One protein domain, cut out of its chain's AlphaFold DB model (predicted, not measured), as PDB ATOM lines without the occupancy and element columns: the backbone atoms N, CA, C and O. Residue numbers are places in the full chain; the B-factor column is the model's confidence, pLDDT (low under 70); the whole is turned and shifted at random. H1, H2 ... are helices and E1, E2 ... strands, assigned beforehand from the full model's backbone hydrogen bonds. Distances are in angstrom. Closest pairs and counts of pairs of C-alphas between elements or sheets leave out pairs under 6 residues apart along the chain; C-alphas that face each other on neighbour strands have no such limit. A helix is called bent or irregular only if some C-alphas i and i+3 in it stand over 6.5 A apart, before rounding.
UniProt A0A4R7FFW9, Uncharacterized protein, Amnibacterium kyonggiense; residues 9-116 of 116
ATOM      1  N   THR A   9     201.558 184.469 164.347       93.44
ATOM      2  CA  THR A   9     201.600 185.759 163.654       93.44
ATOM      3  C   THR A   9     200.391 186.582 164.063       93.44
ATOM      4  O   THR A   9     199.268 186.098 164.011       93.44
ATOM      5  N   GLU A  10     200.609 187.840 164.427       93.88
ATOM      6  CA  GLU A  10     199.525 188.788 164.665       93.88
ATOM      7  C   GLU A  10     199.826 190.145 164.036       93.88
ATOM      8  O   GLU A  10     200.984 190.556 163.928       93.88
ATOM      9  N   THR A  11     198.760 190.844 163.660       93.75
ATOM     10  CA  THR A  11     198.813 192.225 163.185       93.75
ATOM     11  C   THR A  11     198.061 193.095 164.177       93.75
ATOM     12  O   THR A  11     196.881 192.870 164.429       93.75
ATOM     13  N   VAL A  12     198.736 194.084 164.747       91.94
ATOM     14  CA  VAL A  12     198.181 195.004 165.740       91.94
ATOM     15  C   VAL A  12     198.110 196.379 165.112       91.94
ATOM     16  O   VAL A  12     199.115 196.889 164.628       91.94
ATOM     17  N   VAL A  13     196.928 196.982 165.130       88.62
ATOM     18  CA  VAL A  13     196.731 198.352 164.658       88.62
ATOM     19  C   VAL A  13     196.579 199.248 165.875       88.62
ATOM     20  O   VAL A  13     195.645 199.091 166.660       88.62
ATOM     21  N   PHE A  14     197.501 200.190 166.036       85.00
ATOM     22  CA  PHE A  14     197.408 201.251 167.024       85.00
ATOM     23  C   PHE A  14     196.661 202.427 166.391       85.00
ATOM     24  O   PHE A  14     197.183 203.060 165.464       85.00
ATOM     25  N   PRO A  15     195.422 202.705 166.838       76.19
ATOM     26  CA  PRO A  15     194.628 203.781 166.278       76.19
ATOM     27  C   PRO A  15     195.268 205.138 166.575       76.19
ATOM     28  O   PRO A  15     196.015 205.302 167.542       76.19
ATOM     29  N   TRP A  16     194.926 206.114 165.736       68.75
ATOM     30  CA  TRP A  16     195.469 207.467 165.753       68.75
ATOM     31  C   TRP A  16     195.442 208.086 167.154       68.75
ATOM     32  O   TRP A  16     194.408 208.543 167.640       68.75
ATOM     33  N   THR A  17     196.606 208.150 167.791       60.81
ATOM     34  CA  THR A  17     196.811 208.931 169.007       60.81
ATOM     35  C   THR A  17     197.846 209.996 168.664       60.81
ATOM     36  O   THR A  17     198.957 209.694 168.250       60.81
ATOM     37  N   ALA A  18     197.436 211.267 168.719       65.12
ATOM     38  CA  ALA A  18     198.280 212.428 168.406       65.12
ATOM     39  C   ALA A  18     198.838 212.523 166.961       65.12
ATOM     40  O   ALA A  18     199.917 213.067 166.750       65.12
ATOM     41  N   GLY A  19     198.096 212.061 165.947       64.50
ATOM     42  CA  GLY A  19     198.445 212.294 164.533       64.50
ATOM     43  C   GLY A  19     199.395 211.265 163.909       64.50
ATOM     44  O   GLY A  19     199.657 211.335 162.708       64.50
ATOM     45  N   THR A  20     199.819 210.258 164.672       63.03
ATOM     46  CA  THR A  20     200.529 209.069 164.174       63.03
ATOM     47  C   THR A  20     199.712 207.803 164.429       63.03
ATOM     48  O   THR A  20     199.207 207.605 165.534       63.03
ATOM     49  N   SER A  21     199.537 206.979 163.399       77.88
ATOM     50  CA  SER A  21     198.995 205.616 163.494       77.88
ATOM     51  C   SER A  21     200.133 204.633 163.263       77.88
ATOM     52  O   SER A  21     201.087 204.953 162.558       77.88
ATOM     53  N   GLU A  22     200.040 203.431 163.812       86.06
ATOM     54  CA  GLU A  22     201.076 202.412 163.637       86.06
ATOM     55  C   GLU A  22     200.428 201.045 163.441       86.06
ATOM     56  O   GLU A  22     199.515 200.678 164.177       86.06
ATOM     57  N   THR A  23     200.905 200.281 162.460       89.62
ATOM     58  CA  THR A  23     200.625 198.843 162.393       89.62
ATOM     59  C   THR A  23     201.879 198.082 162.763       89.62
ATOM     60  O   THR A  23     202.925 198.264 162.145       89.62
ATOM     61  N   GLU A  24     201.761 197.177 163.723       92.88
ATOM     62  CA  GLU A  24     202.793 196.204 164.042       92.88
ATOM     63  C   GLU A  24     202.413 194.827 163.514       92.88
ATOM     64  O   GLU A  24     201.323 194.331 163.782       92.88
ATOM     65  N   VAL A  25     203.336 194.168 162.822       93.81
ATOM     66  CA  VAL A  25     203.266 192.732 162.548       93.81
ATOM     67  C   VAL A  25     204.242 192.034 163.483       93.81
ATOM     68  O   VAL A  25     205.440 192.331 163.485       93.81
ATOM     69  N   ARG A  26     203.735 191.109 164.295       95.12
ATOM     70  CA  ARG A  26     204.515 190.346 165.272       95.12
ATOM     71  C   ARG A  26     204.545 188.890 164.844       95.12
ATOM     72  O   ARG A  26     203.500 188.276 164.665       95.12
ATOM     73  N   ILE A  27     205.745 188.346 164.689       94.62
ATOM     74  CA  ILE A  27     205.980 186.984 164.213       94.62
ATOM     75  C   ILE A  27     206.820 186.263 165.257       94.62
ATOM     76  O   ILE A  27     207.985 186.602 165.479       94.62
ATOM     77  N   LEU A  28     206.236 185.257 165.898       95.19
ATOM     78  CA  LEU A  28     206.943 184.389 166.826       95.19
ATOM     79  C   LEU A  28     207.455 183.166 166.077       95.19
ATOM     80  O   LEU A  28     206.714 182.473 165.383       95.19
ATOM     81  N   THR A  29     208.733 182.879 166.251       93.50
ATOM     82  CA  THR A  29     209.399 181.696 165.706       93.50
ATOM     83  C   THR A  29     209.965 180.870 166.850       93.50
ATOM     84  O   THR A  29     209.940 181.294 168.001       93.50
ATOM     85  N   GLU A  30     210.576 179.729 166.545       92.31
ATOM     86  CA  GLU A  30     211.256 178.915 167.560       92.31
ATOM     87  C   GLU A  30     212.455 179.603 168.226       92.31
ATOM     88  O   GLU A  30     212.952 179.123 169.239       92.31
ATOM     89  N   ARG A  31     212.962 180.703 167.654       92.31
ATOM     90  CA  ARG A  31     214.218 181.332 168.097       92.31
ATOM     91  C   ARG A  31     214.091 182.799 168.460       92.31
ATOM     92  O   ARG A  31     214.950 183.319 169.167       92.31
ATOM     93  N   ALA A  32     213.079 183.482 167.946       93.56
ATOM     94  CA  ALA A  32     212.914 184.911 168.142       93.56
ATOM     95  C   ALA A  32     211.458 185.339 167.975       93.56
ATOM     96  O   ALA A  32     210.700 184.725 167.221       93.56
ATOM     97  N   LEU A  33     211.127 186.455 168.615       95.38
ATOM     98  CA  LEU A  33     209.990 187.290 168.272       95.38
ATOM     99  C   LEU A  33     210.476 188.440 167.383       95.38
ATOM    100  O   LEU A  33     211.353 189.212 167.772       95.38
ATOM    101  N   VAL A  34     209.903 188.559 166.194       95.19
ATOM    102  CA  VAL A  34     210.139 189.672 165.272       95.19
ATOM    103  C   VAL A  34     208.955 190.625 165.365       95.19
ATOM    104  O   VAL A  34     207.816 190.185 165.260       95.19
ATOM    105  N   VAL A  35     209.218 191.914 165.560       94.62
ATOM    106  CA  VAL A  35     208.209 192.980 165.562       94.62
ATOM    107  C   VAL A  35     208.576 193.972 164.467       94.62
ATOM    108  O   VAL A  35     209.619 194.623 164.549       94.62
ATOM    109  N   ALA A  36     207.750 194.043 163.429       93.50
ATOM    110  CA  ALA A  36     207.876 195.001 162.343       93.50
ATOM    111  C   ALA A  36     206.803 196.079 162.508       93.50
ATOM    112  O   ALA A  36     205.618 195.770 162.410       93.50
ATOM    113  N   SER A  37     207.211 197.319 162.752       91.94
ATOM    114  CA  SER A  37     206.319 198.456 162.970       91.94
ATOM    115  C   SER A  37     206.324 199.373 161.746       91.94
ATOM    116  O   SER A  37     207.383 199.776 161.257       91.94
ATOM    117  N   MET A  38     205.134 199.689 161.245       89.94
ATOM    118  CA  MET A  38     204.878 200.545 160.089       89.94
ATOM    119  C   MET A  38     204.130 201.795 160.565       89.94
ATOM    120  O   MET A  38     202.903 201.757 160.687       89.94
ATOM    121  N   PRO A  39     204.841 202.886 160.883       87.19
ATOM    122  CA  PRO A  39     204.204 204.134 161.274       87.19
ATOM    123  C   PRO A  39     203.633 204.878 160.055       87.19
ATOM    124  O   PRO A  39     204.221 204.892 158.972       87.19
ATOM    125  N   TRP A  40     202.515 205.571 160.254       82.00
ATOM    126  CA  TRP A  40     201.942 206.533 159.314       82.00
ATOM    127  C   TRP A  40     201.632 207.836 160.031       82.00
ATOM    128  O   TRP A  40     201.003 207.840 161.091       82.00
ATOM    129  N   ALA A  41     202.028 208.952 159.430       80.69
ATOM    130  CA  ALA A  41     201.725 210.274 159.948       80.69
ATOM    131  C   ALA A  41     200.596 210.938 159.144       80.69
ATOM    132  O   ALA A  41     200.474 210.761 157.929       80.69
ATOM    133  N   ALA A  42     199.761 211.714 159.834       79.00
ATOM    134  CA  ALA A  42     198.629 212.428 159.240       79.00
ATOM    135  C   ALA A  42     199.035 213.526 158.253       79.00
ATOM    136  O   ALA A  42     198.274 213.854 157.347       79.00
ATOM    137  N   ASP A  43     200.236 214.074 158.415       83.25
ATOM    138  CA  ASP A  43     200.817 215.093 157.539       83.25
ATOM    139  C   ASP A  43     201.334 214.523 156.203       83.25
ATOM    140  O   ASP A  43     201.910 215.246 155.391       83.25
ATOM    141  N   GLY A  44     201.124 213.225 155.958       78.12
ATOM    142  CA  GLY A  44     201.573 212.535 154.754       78.12
ATOM    143  C   GLY A  44     203.056 212.169 154.774       78.12
ATOM    144  O   GLY A  44     203.528 211.546 153.817       78.12
ATOM    145  N   THR A  45     203.788 212.497 155.847       82.44
ATOM    146  CA  THR A  45     205.133 211.961 156.039       82.44
ATOM    147  C   THR A  45     205.057 210.449 156.234       82.44
ATOM    148  O   THR A  45     204.099 209.891 156.780       82.44
ATOM    149  N   ARG A  46     206.064 209.755 155.707       75.94
ATOM    150  CA  ARG A  46     206.198 208.301 155.807       75.94
ATOM    151  C   ARG A  46     207.443 208.022 156.632       75.94
ATOM    152  O   ARG A  46     208.528 207.977 156.050       75.94
ATOM    153  N   PRO A  47     207.318 207.922 157.964       80.56
ATOM    154  CA  PRO A  47     208.459 207.572 158.785       80.56
ATOM    155  C   PRO A  47     208.970 206.185 158.381       80.56
ATOM    156  O   PRO A  47     208.224 205.359 157.848       80.56
ATOM    157  N   GLU A  48     210.260 205.946 158.592       87.56
ATOM    158  CA  GLU A  48     210.861 204.673 158.214       87.56
ATOM    159  C   GLU A  48     210.262 203.519 159.036       87.56
ATOM    160  O   GLU A  48     210.077 203.656 160.250       87.56
ATOM    161  N   PRO A  49     209.974 202.367 158.403       87.69
ATOM    162  CA  PRO A  49     209.606 201.156 159.119       87.69
ATOM    163  C   PRO A  49     210.680 200.744 160.123       87.69
ATOM    164  O   PRO A  49     211.876 200.784 159.829       87.69
ATOM    165  N   LEU A  50     210.252 200.267 161.288       90.81
ATOM    166  CA  LEU A  50     211.147 199.766 162.324       90.81
ATOM    167  C   LEU A  50     211.054 198.246 162.402       90.81
ATOM    168  O   LEU A  50     209.966 197.681 162.456       90.81
ATOM    169  N   LEU A  51     212.202 197.575 162.469       93.81
ATOM    170  CA  LEU A  51     212.276 196.133 162.681       93.81
ATOM    171  C   LEU A  51     213.031 195.840 163.977       93.81
ATOM    172  O   LEU A  51     214.204 196.182 164.118       93.81
ATOM    173  N   LYS A  52     212.366 195.173 164.919       93.38
ATOM    174  CA  LYS A  52     212.946 194.733 166.191       93.38
ATOM    175  C   LYS A  52     212.943 193.210 166.238       93.38
ATOM    176  O   LYS A  52     211.885 192.588 166.193       93.38
ATOM    177  N   VAL A  53     214.120 192.605 166.365       94.12
ATOM    178  CA  VAL A  53     214.274 191.155 166.546       94.12
ATOM    179  C   VAL A  53     214.653 190.881 167.994       94.12
ATOM    180  O   VAL A  53     215.638 191.420 168.494       94.12
ATOM    181  N   ARG A  54     213.870 190.041 168.668       94.25
ATOM    182  CA  ARG A  54     214.020 189.712 170.086       94.25
ATOM    183  C   ARG A  54     214.299 188.217 170.226       94.25
ATOM    184  O   ARG A  54     213.371 187.422 170.079       94.25
ATOM    185  N   PRO A  55     215.556 187.811 170.461       93.62
ATOM    186  CA  PRO A  55     215.895 186.403 170.628       93.62
ATOM    187  C   PRO A  55     215.149 185.794 171.819       93.62
ATOM    188  O   PRO A  55     215.119 186.387 172.895       93.62
ATOM    189  N   LEU A  56     214.588 184.594 171.659       93.06
ATOM    190  CA  LEU A  56     213.899 183.901 172.751       93.06
ATOM    191  C   LEU A  56     214.854 183.446 173.858       93.06
ATOM    192  O   LEU A  56     214.436 183.394 175.003       93.06
ATOM    193  N   GLY A  57     216.147 183.264 173.572       92.88
ATOM    194  CA  GLY A  57     217.161 183.072 174.623       92.88
ATOM    195  C   GLY A  57     217.370 184.298 175.530       92.88
ATOM    196  O   GLY A  57     218.111 184.230 176.502       92.88
ATOM    197  N   GLN A  58     216.746 185.440 175.213       93.44
ATOM    198  CA  GLN A  58     216.687 186.617 176.086       93.44
ATOM    199  C   GLN A  58     215.312 186.784 176.750       93.44
ATOM    200  O   GLN A  58     215.083 187.798 177.416       93.44
ATOM    201  N   LEU A  59     214.378 185.852 176.551       95.38
ATOM    202  CA  LEU A  59     213.088 185.857 177.231       95.38
ATOM    203  C   LEU A  59     213.327 185.587 178.724       95.38
ATOM    204  O   LEU A  59     214.038 184.656 179.085       95.38
ATOM    205  N   ARG A  60     212.778 186.432 179.596       95.44
ATOM    206  CA  ARG A  60     212.905 186.284 181.056       95.44
ATOM    207  C   ARG A  60     211.635 185.802 181.721       95.44
ATOM    208  O   ARG A  60     211.715 185.160 182.760       95.44
ATOM    209  N   GLN A  61     210.491 186.197 181.180       95.56
ATOM    210  CA  GLN A  61     209.201 185.968 181.806       95.56
ATOM    211  C   GLN A  61     208.100 185.999 180.750       95.56
ATOM    212  O   GLN A  61     208.201 186.696 179.736       95.56
ATOM    213  N   VAL A  62     207.055 185.221 181.009       96.19
ATOM    214  CA  VAL A  62     205.809 185.213 180.250       96.19
ATOM    215  C   VAL A  62     204.697 185.488 181.247       96.19
ATOM    216  O   VAL A  62     204.435 184.658 182.115       96.19
ATOM    217  N   ASP A  63     204.059 186.644 181.120       95.56
ATOM    218  CA  ASP A  63     202.913 187.010 181.945       95.56
ATOM    219  C   ASP A  63     201.627 186.709 181.199       95.56
ATOM    220  O   ASP A  63     201.485 187.086 180.041       95.56
ATOM    221  N   VAL A  64     200.676 186.048 181.853       94.88
ATOM    222  CA  VAL A  64     199.327 185.891 181.305       94.88
ATOM    223  C   VAL A  64     198.524 187.131 181.685       94.88
ATOM    224  O   VAL A  64     198.169 187.315 182.846       94.88
ATOM    225  N   ASP A  65     198.249 187.985 180.702       93.06
ATOM    226  CA  ASP A  65     197.510 189.240 180.885       93.06
ATOM    227  C   ASP A  65     196.010 189.005 181.111       93.06
ATOM    228  O   ASP A  65     195.324 189.830 181.714       93.06
ATOM    229  N   GLY A  66     195.480 187.898 180.589       91.69
ATOM    230  CA  GLY A  66     194.070 187.552 180.702       91.69
ATOM    231  C   GLY A  66     193.690 186.338 179.865       91.69
ATOM    232  O   GLY A  66     194.491 185.811 179.092       91.69
ATOM    233  N   PHE A  67     192.437 185.915 180.010       92.50
ATOM    234  CA  PHE A  67     191.864 184.791 179.275       92.50
ATOM    235  C   PHE A  67     190.696 185.250 178.401       92.50
ATOM    236  O   PHE A  67     189.970 186.180 178.750       92.50
ATOM    237  N   ALA A  68     190.526 184.583 177.263       89.75
ATOM    238  CA  ALA A  68     189.294 184.617 176.490       89.75
ATOM    239  C   ALA A  68     188.385 183.486 176.967       89.75
ATOM    240  O   ALA A  68     188.868 182.387 177.241       89.75
ATOM    241  N   TYR A  69     187.086 183.753 177.044       91.06
ATOM    242  CA  TYR A  69     186.097 182.811 177.551       91.06
ATOM    243  C   TYR A  69     185.060 182.496 176.472       91.06
ATOM    244  O   TYR A  69     184.722 183.374 175.679       91.06
ATOM    245  N   ASP A  70     184.586 181.251 176.431       91.12
ATOM    246  CA  ASP A  70     183.441 180.861 175.603       91.12
ATOM    247  C   ASP A  70     182.107 181.317 176.225       91.12
ATOM    248  O   ASP A  70     182.067 181.850 177.336       91.12
ATOM    249  N   ASP A  71     180.994 181.065 175.529       94.44
ATOM    250  CA  ASP A  71     179.642 181.415 175.998       94.44
ATOM    251  C   ASP A  71     179.243 180.698 177.303       94.44
ATOM    252  O   ASP A  71     178.326 181.129 178.003       94.44
ATOM    253  N   ALA A  72     179.933 179.606 177.654       95.25
ATOM    254  CA  ALA A  72     179.749 178.877 178.906       95.25
ATOM    255  C   ALA A  72     180.661 179.397 180.037       95.25
ATOM    256  O   ALA A  72     180.658 178.833 181.134       95.25
ATOM    257  N   GLY A  73     181.445 180.452 179.790       92.56
ATOM    258  CA  GLY A  73     182.367 181.046 180.755       92.56
ATOM    259  C   GLY A  73     183.634 180.222 180.999       92.56
ATOM    260  O   GLY A  73     184.309 180.430 182.009       92.56
ATOM    261  N   ARG A  74     183.979 179.277 180.116       91.75
ATOM    262  CA  ARG A  74     185.211 178.480 180.220       91.75
ATOM    263  C   ARG A  74     186.352 179.192 179.496       91.75
ATOM    264  O   ARG A  74     186.126 179.694 178.397       91.75
ATOM    265  N   PRO A  75     187.570 179.238 180.066       90.50
ATOM    266  CA  PRO A  75     188.706 179.835 179.382       90.50
ATOM    267  C   PRO A  75     189.064 178.985 178.158       90.50
ATOM    268  O   PRO A  75     189.392 177.807 178.290       90.50
ATOM    269  N   VAL A  76     188.989 179.584 176.975       92.00
ATOM    270  CA  VAL A  76     189.300 178.945 175.684       92.00
ATOM    271  C   VAL A  76     190.500 179.572 174.989       92.00
ATOM    272  O   VAL A  76     190.972 179.040 173.996       92.00
ATOM    273  N   GLY A  77     191.020 180.683 175.507       94.31
ATOM    274  CA  GLY A  77     192.212 181.321 174.967       94.31
ATOM    275  C   GLY A  77     192.917 182.199 175.989       94.31
ATOM    276  O   GLY A  77     192.399 182.425 177.083       94.31
ATOM    277  N   CYS A  78     194.088 182.723 175.637       95.12
ATOM    278  CA  CYS A  78     194.846 183.623 176.502       95.12
ATOM    279  C   CYS A  78     195.377 184.853 175.759       95.12
ATOM    280  O   CYS A  78     195.392 184.928 174.532       95.12
ATOM    281  N   MET A  79     195.793 185.839 176.544       96.00
ATOM    282  CA  MET A  79     196.647 186.944 176.133       96.00
ATOM    283  C   MET A  79     197.885 186.902 177.014       96.00
ATOM    284  O   MET A  79     197.772 186.653 178.218       96.00
ATOM    285  N   VAL A  80     199.055 187.136 176.430       96.50
ATOM    286  CA  VAL A  80     200.316 187.063 177.174       96.50
ATOM    287  C   VAL A  80     201.206 188.251 176.876       96.50
ATOM    288  O   VAL A  80     201.200 188.758 175.760       96.50
ATOM    289  N   THR A  81     202.039 188.643 177.828       96.50
ATOM    290  CA  THR A  81     203.149 189.565 177.617       96.50
ATOM    291  C   THR A  81     204.466 188.810 177.747       96.50
ATOM    292  O   THR A  81     204.780 188.226 178.780       96.50
ATOM    293  N   LEU A  82     205.257 188.839 176.674       96.62
ATOM    294  CA  LEU A  82     206.616 188.315 176.637       96.62
ATOM    295  C   LEU A  82     207.588 189.400 177.104       96.62
ATOM    296  O   LEU A  82     207.730 190.433 176.442       96.62
ATOM    297  N   LEU A  83     208.266 189.170 178.226       96.00
ATOM    298  CA  LEU A  83     209.220 190.104 178.822       96.00
ATOM    299  C   LEU A  83     210.655 189.656 178.533       96.00
ATOM    300  O   LEU A  83     211.081 188.574 178.940       96.00
ATOM    301  N   PHE A  84     211.421 190.507 177.852       94.56
ATOM    302  CA  PHE A  84     212.806 190.225 177.465       94.56
ATOM    303  C   PHE A  84     213.810 190.941 178.381       94.56
ATOM    304  O   PHE A  84     213.498 191.978 178.967       94.56
ATOM    305  N   GLN A  85     215.046 190.432 178.468       88.62
ATOM    306  CA  GLN A  85     216.126 190.963 179.320       88.62
ATOM    307  C   GLN A  85     216.384 192.467 179.140       88.62
ATOM    308  O   GLN A  85     216.760 193.136 180.097       88.62
ATOM    309  N   GLN A  86     216.126 193.018 177.953       81.81
ATOM    310  CA  GLN A  86     216.265 194.450 177.658       81.81
ATOM    311  C   GLN A  86     215.100 195.316 178.189       81.81
ATOM    312  O   GLN A  86     214.917 196.442 177.737       81.81
ATOM    313  N   GLY A  87     214.276 194.795 179.107       68.50
ATOM    314  CA  GLY A  87     213.209 195.548 179.776       68.50
ATOM    315  C   GLY A  87     212.037 195.922 178.872       68.50
ATOM    316  O   GLY A  87     211.276 196.830 179.184       68.50
ATOM    317  N   SER A  88     211.892 195.251 177.733       81.06
ATOM    318  CA  SER A  88     210.843 195.550 176.769       81.06
ATOM    319  C   SER A  88     209.864 194.383 176.685       81.06
ATOM    320  O   SER A  88     210.256 193.257 176.374       81.06
ATOM    321  N   GLY A  89     208.597 194.663 176.991       92.38
ATOM    322  CA  GLY A  89     207.492 193.714 176.892       92.38
ATOM    323  C   GLY A  89     206.831 193.762 175.520       92.38
ATOM    324  O   GLY A  89     206.704 194.838 174.935       92.38
ATOM    325  N   VAL A  90     206.417 192.607 175.002       94.25
ATOM    326  CA  VAL A  90     205.549 192.524 173.822       94.25
ATOM    327  C   VAL A  90     204.347 191.669 174.166       94.25
ATOM    328  O   VAL A  90     204.494 190.490 174.480       94.25
ATOM    329  N   ARG A  91     203.164 192.275 174.105       95.19
ATOM    330  CA  ARG A  91     201.900 191.563 174.273       95.19
ATOM    331  C   ARG A  91     201.584 190.756 173.015       95.19
ATOM    332  O   ARG A  91     201.851 191.234 171.924       95.19
ATOM    333  N   LEU A  92     200.998 189.577 173.170       95.56
ATOM    334  CA  LEU A  92     200.444 188.728 172.120       95.56
ATOM    335  C   LEU A  92     198.988 188.382 172.464       95.56
ATOM    336  O   LEU A  92     198.602 188.360 173.637       95.56
ATOM    337  N   GLY A  93     198.163 188.140 171.447       93.50
ATOM    338  CA  GLY A  93     196.736 187.827 171.589       93.50
ATOM    339  C   GLY A  93     195.852 189.050 171.860       93.50
ATOM    340  O   GLY A  93     194.635 188.928 172.002       93.50
ATOM    341  N   GLY A  94     196.444 190.245 171.939       86.69
ATOM    342  CA  GLY A  94     195.725 191.492 172.208       86.69
ATOM    343  C   GLY A  94     195.035 192.102 170.985       86.69
ATOM    344  O   GLY A  94     194.161 192.946 171.154       86.69
ATOM    345  N   ALA A  95     195.407 191.691 169.771       89.50
ATOM    346  CA  ALA A  95     194.847 192.241 168.540       89.50
ATOM    347  C   ALA A  95     193.408 191.771 168.271       89.50
ATOM    348  O   ALA A  95     192.984 190.685 168.686       89.50
ATOM    349  N   GLU A  96     192.655 192.590 167.541       85.81
ATOM    350  CA  GLU A  96     191.387 192.167 166.952       85.81
ATOM    351  C   GLU A  96     191.643 191.031 165.947       85.81
ATOM    352  O   GLU A  96     192.580 191.093 165.155       85.81
ATOM    353  N   GLY A  97     190.850 189.960 166.022       84.75
ATOM    354  CA  GLY A  97     191.023 188.775 165.174       84.75
ATOM    355  C   GLY A  97     192.166 187.825 165.566       84.75
ATOM    356  O   GLY A  97     192.342 186.817 164.891       84.75
ATOM    357  N   ALA A  98     192.920 188.090 166.641       90.06
ATOM    358  CA  ALA A  98     193.922 187.144 167.138       90.06
ATOM    359  C   ALA A  98     193.276 185.833 167.629       90.06
ATOM    360  O   ALA A  98     192.343 185.870 168.441       90.06
ATOM    361  N   ASP A  99     193.810 184.685 167.198       92.31
ATOM    362  CA  ASP A  99     193.352 183.361 167.636       92.31
ATOM    363  C   ASP A  99     193.886 183.023 169.037       92.31
ATOM    364  O   ASP A  99     194.896 182.352 169.242       92.31
ATOM    365  N   ARG A 100     193.208 183.546 170.055       94.38
ATOM    366  CA  ARG A 100     193.627 183.376 171.452       94.38
ATOM    367  C   ARG A 100     193.656 181.908 171.893       94.38
ATOM    368  O   ARG A 100     194.330 181.623 172.883       94.38
ATOM    369  N   ALA A 101     192.943 181.009 171.208       93.50
ATOM    370  CA  ALA A 101     192.983 179.578 171.493       93.50
ATOM    371  C   ALA A 101     194.311 178.974 171.028       93.50
ATOM    372  O   ALA A 101     194.997 178.344 171.831       93.50
ATOM    373  N   GLU A 102     194.741 179.277 169.800       93.25
ATOM    374  CA  GLU A 102     196.074 178.898 169.309       93.25
ATOM    375  C   GLU A 102     197.180 179.458 170.225       93.25
ATOM    376  O   GLU A 102     198.112 178.741 170.594       93.25
ATOM    377  N   LEU A 103     197.053 180.701 170.711       93.56
ATOM    378  CA  LEU A 103     198.027 181.252 171.663       93.56
ATOM    379  C   LEU A 103     198.061 180.487 172.995       93.56
ATOM    380  O   LEU A 103     199.136 180.300 173.574       93.56
ATOM    381  N   ALA A 104     196.909 180.018 173.481       93.94
ATOM    382  CA  ALA A 104     196.837 179.194 174.685       93.94
ATOM    383  C   ALA A 104     197.496 177.822 174.485       93.94
ATOM    384  O   ALA A 104     198.183 177.344 175.390       93.94
ATOM    385  N   GLU A 105     197.371 177.222 173.299       94.12
ATOM    386  CA  GLU A 105     198.072 175.981 172.941       94.12
ATOM    387  C   GLU A 105     199.599 176.164 172.882       94.12
ATOM    388  O   GLU A 105     200.357 175.250 173.223       94.12
ATOM    389  N   LEU A 106     200.072 177.361 172.516       93.44
ATOM    390  CA  LEU A 106     201.497 177.706 172.483       93.44
ATOM    391  C   LEU A 106     202.093 178.005 173.864       93.44
ATOM    392  O   LEU A 106     203.311 177.885 174.040       93.44
ATOM    393  N   LEU A 107     201.276 178.378 174.855       93.75
ATOM    394  CA  LEU A 107     201.743 178.814 176.175       93.75
ATOM    395  C   LEU A 107     202.671 177.793 176.869       93.75
ATOM    396  O   LEU A 107     203.738 178.200 177.330       93.75
ATOM    397  N   PRO A 108     202.381 176.475 176.902       94.56
ATOM    398  CA  PRO A 108     203.300 175.500 177.489       94.56
ATOM    399  C   PRO A 108     204.678 175.469 176.816       94.56
ATOM    400  O   PRO A 108     205.678 175.196 177.475       94.56
ATOM    401  N   TRP A 109     204.757 175.720 175.506       94.00
ATOM    402  CA  TRP A 109     206.035 175.788 174.793       94.00
ATOM    403  C   TRP A 109     206.811 177.067 175.132       94.00
ATOM    404  O   TRP A 109     208.016 176.999 175.389       94.00
ATOM    405  N   LEU A 110     206.123 178.208 175.200       94.50
ATOM    406  CA  LEU A 110     206.708 179.476 175.641       94.50
ATOM    407  C   LEU A 110     207.292 179.369 177.053       94.50
ATOM    408  O   LEU A 110     208.427 179.783 177.276       94.50
ATOM    409  N   LEU A 111     206.556 178.753 177.981       94.12
ATOM    410  CA  LEU A 111     207.015 178.553 179.356       94.12
ATOM    411  C   LEU A 111     208.256 177.657 179.423       94.12
ATOM    412  O   LEU A 111     209.214 178.019 180.090       94.12
ATOM    413  N   ARG A 112     208.310 176.558 178.655       93.81
ATOM    414  CA  ARG A 112     209.520 175.712 178.575       93.81
ATOM    415  C   ARG A 112     210.738 176.438 178.007       93.81
ATOM    416  O   ARG A 112     211.860 176.027 178.266       93.81
ATOM    417  N   THR A 113     210.525 177.486 177.214       89.56
ATOM    418  CA  THR A 113     211.616 178.288 176.644       89.56
ATOM    419  C   THR A 113     212.275 179.183 177.698       89.56
ATOM    420  O   THR A 113     213.409 179.598 177.498       89.56
ATOM    421  N   LEU A 114     211.611 179.455 178.829       88.44
ATOM    422  CA  LEU A 114     212.221 180.148 179.973       88.44
ATOM    423  C   LEU A 114     213.242 179.278 180.721       88.44
ATOM    424  O   LEU A 114     214.146 179.817 181.353       88.44
ATOM    425  N   ASP A 115     213.084 177.955 180.651       78.25
ATOM    426  CA  ASP A 115     213.898 176.982 181.387       78.25
ATOM    427  C   ASP A 115     215.120 176.475 180.589       78.25
ATOM    428  O   ASP A 115     215.901 175.676 181.112       78.25
ATOM    429  N   ALA A 116     215.264 176.888 179.323       72.25
ATOM    430  CA  ALA A 116     216.258 176.389 178.364       72.25
ATOM    431  C   ALA A 116     217.447 177.345 178.183       72.25
ATOM    432  O   ALA A 116     218.589 176.836 178.095       72.25
TER     433      ALA A 116
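AT A GLANCE: This is residues 9 to 116 of the 116 residues of an uncharacterized protein of Amnibacterium kyonggiense (UniProt A0A4R7FFW9). A long, strongly twisted four-strand sheet, E1 to E4, overlaps at one end with a smaller, strongly twisted sheet, E5 to E7; the two are only partly face to face, as a crossed sandwich, and helix H1 packs on E5 and E6. The other end of the larger sheet, near residues 17 to 20 and 41 to 47, reaches away from the smaller sheet and H1. The printed part has 108 residues, with seven named strands followed by one named helix, in the order E1 E2 E3 E4 E5 E6 E7 H1; both sheets are antiparallel, in the orders E1 E2 E3 E4 and E5 E6 E7, and the class is mixed, helices and strands. The whole is only just compact, close to loose, with a radius of gyration of the C-alphas of 15.3 A, and flat, spanning 45 by 37 by 19 A.

IN THESE COORDINATES: Find C-alpha 9 at (201.600, 185.759, 163.654); from there E1 runs through residues 9 to 17, 24.3 A long. E2 is residues 20 to 28, 25.6 A, E3 residues 32 to 41, 28.9 A, and E4 residues 50 to 55, 16.4 A. Find C-alpha 59 at (213.088, 185.857, 177.231), where E5 begins; it runs to residue 69, 27.2 A. E6 is residues 75 to 84, 26.3 A, and E7 residues 89 to 92, 9.9 A. H1, residues 100 to 114, covers 20.7 A and ends at C-alpha 114, (212.221, 180.148, 179.973).

HOW THE PARTS SIT: Begin with E1 E2 E3 E4, a meander, each strand the antiparallel neighbour of the one before. Look for N 12 and O 24, 2.8 A apart, between E1 and E2; N 25 and O 36, 2.8 A, between E2 and E3; and N 35 and O 52, 2.8 A, between E3 and E4. E5 E6 E7 is a second meander, with N 63 and O 81 at 2.9 A and N 82 and O 90 at 2.8 A. In the sandwich, two sheets face to face, the strands of the one stand at 88 degrees to those of the other. E2 and E7 are near each other, while E3 and E7 are apart. H1 is on the sheet E5 E6 E7 at a height of 7.7 A, over E5 and E6, along the strands at 23 degrees to E5 on the local plane; the closest C-alphas of E6 and H1 are those of Gly 77 and Ala 101, 4.0 A. H1 is only just irregular, with C-alphas 105 and 108 6.9 A apart, and 8 of 11 O i to N i+4 pairs within hydrogen-bond range.

THE WHOLE: The C-alphas farthest apart, those of Thr 45 and Ala 72, are 47.6 A apart. The printed part has no cut and no long link. Mean pLDDT of the printed part is 89.4; residues 16 to 20 and 87 are under 70.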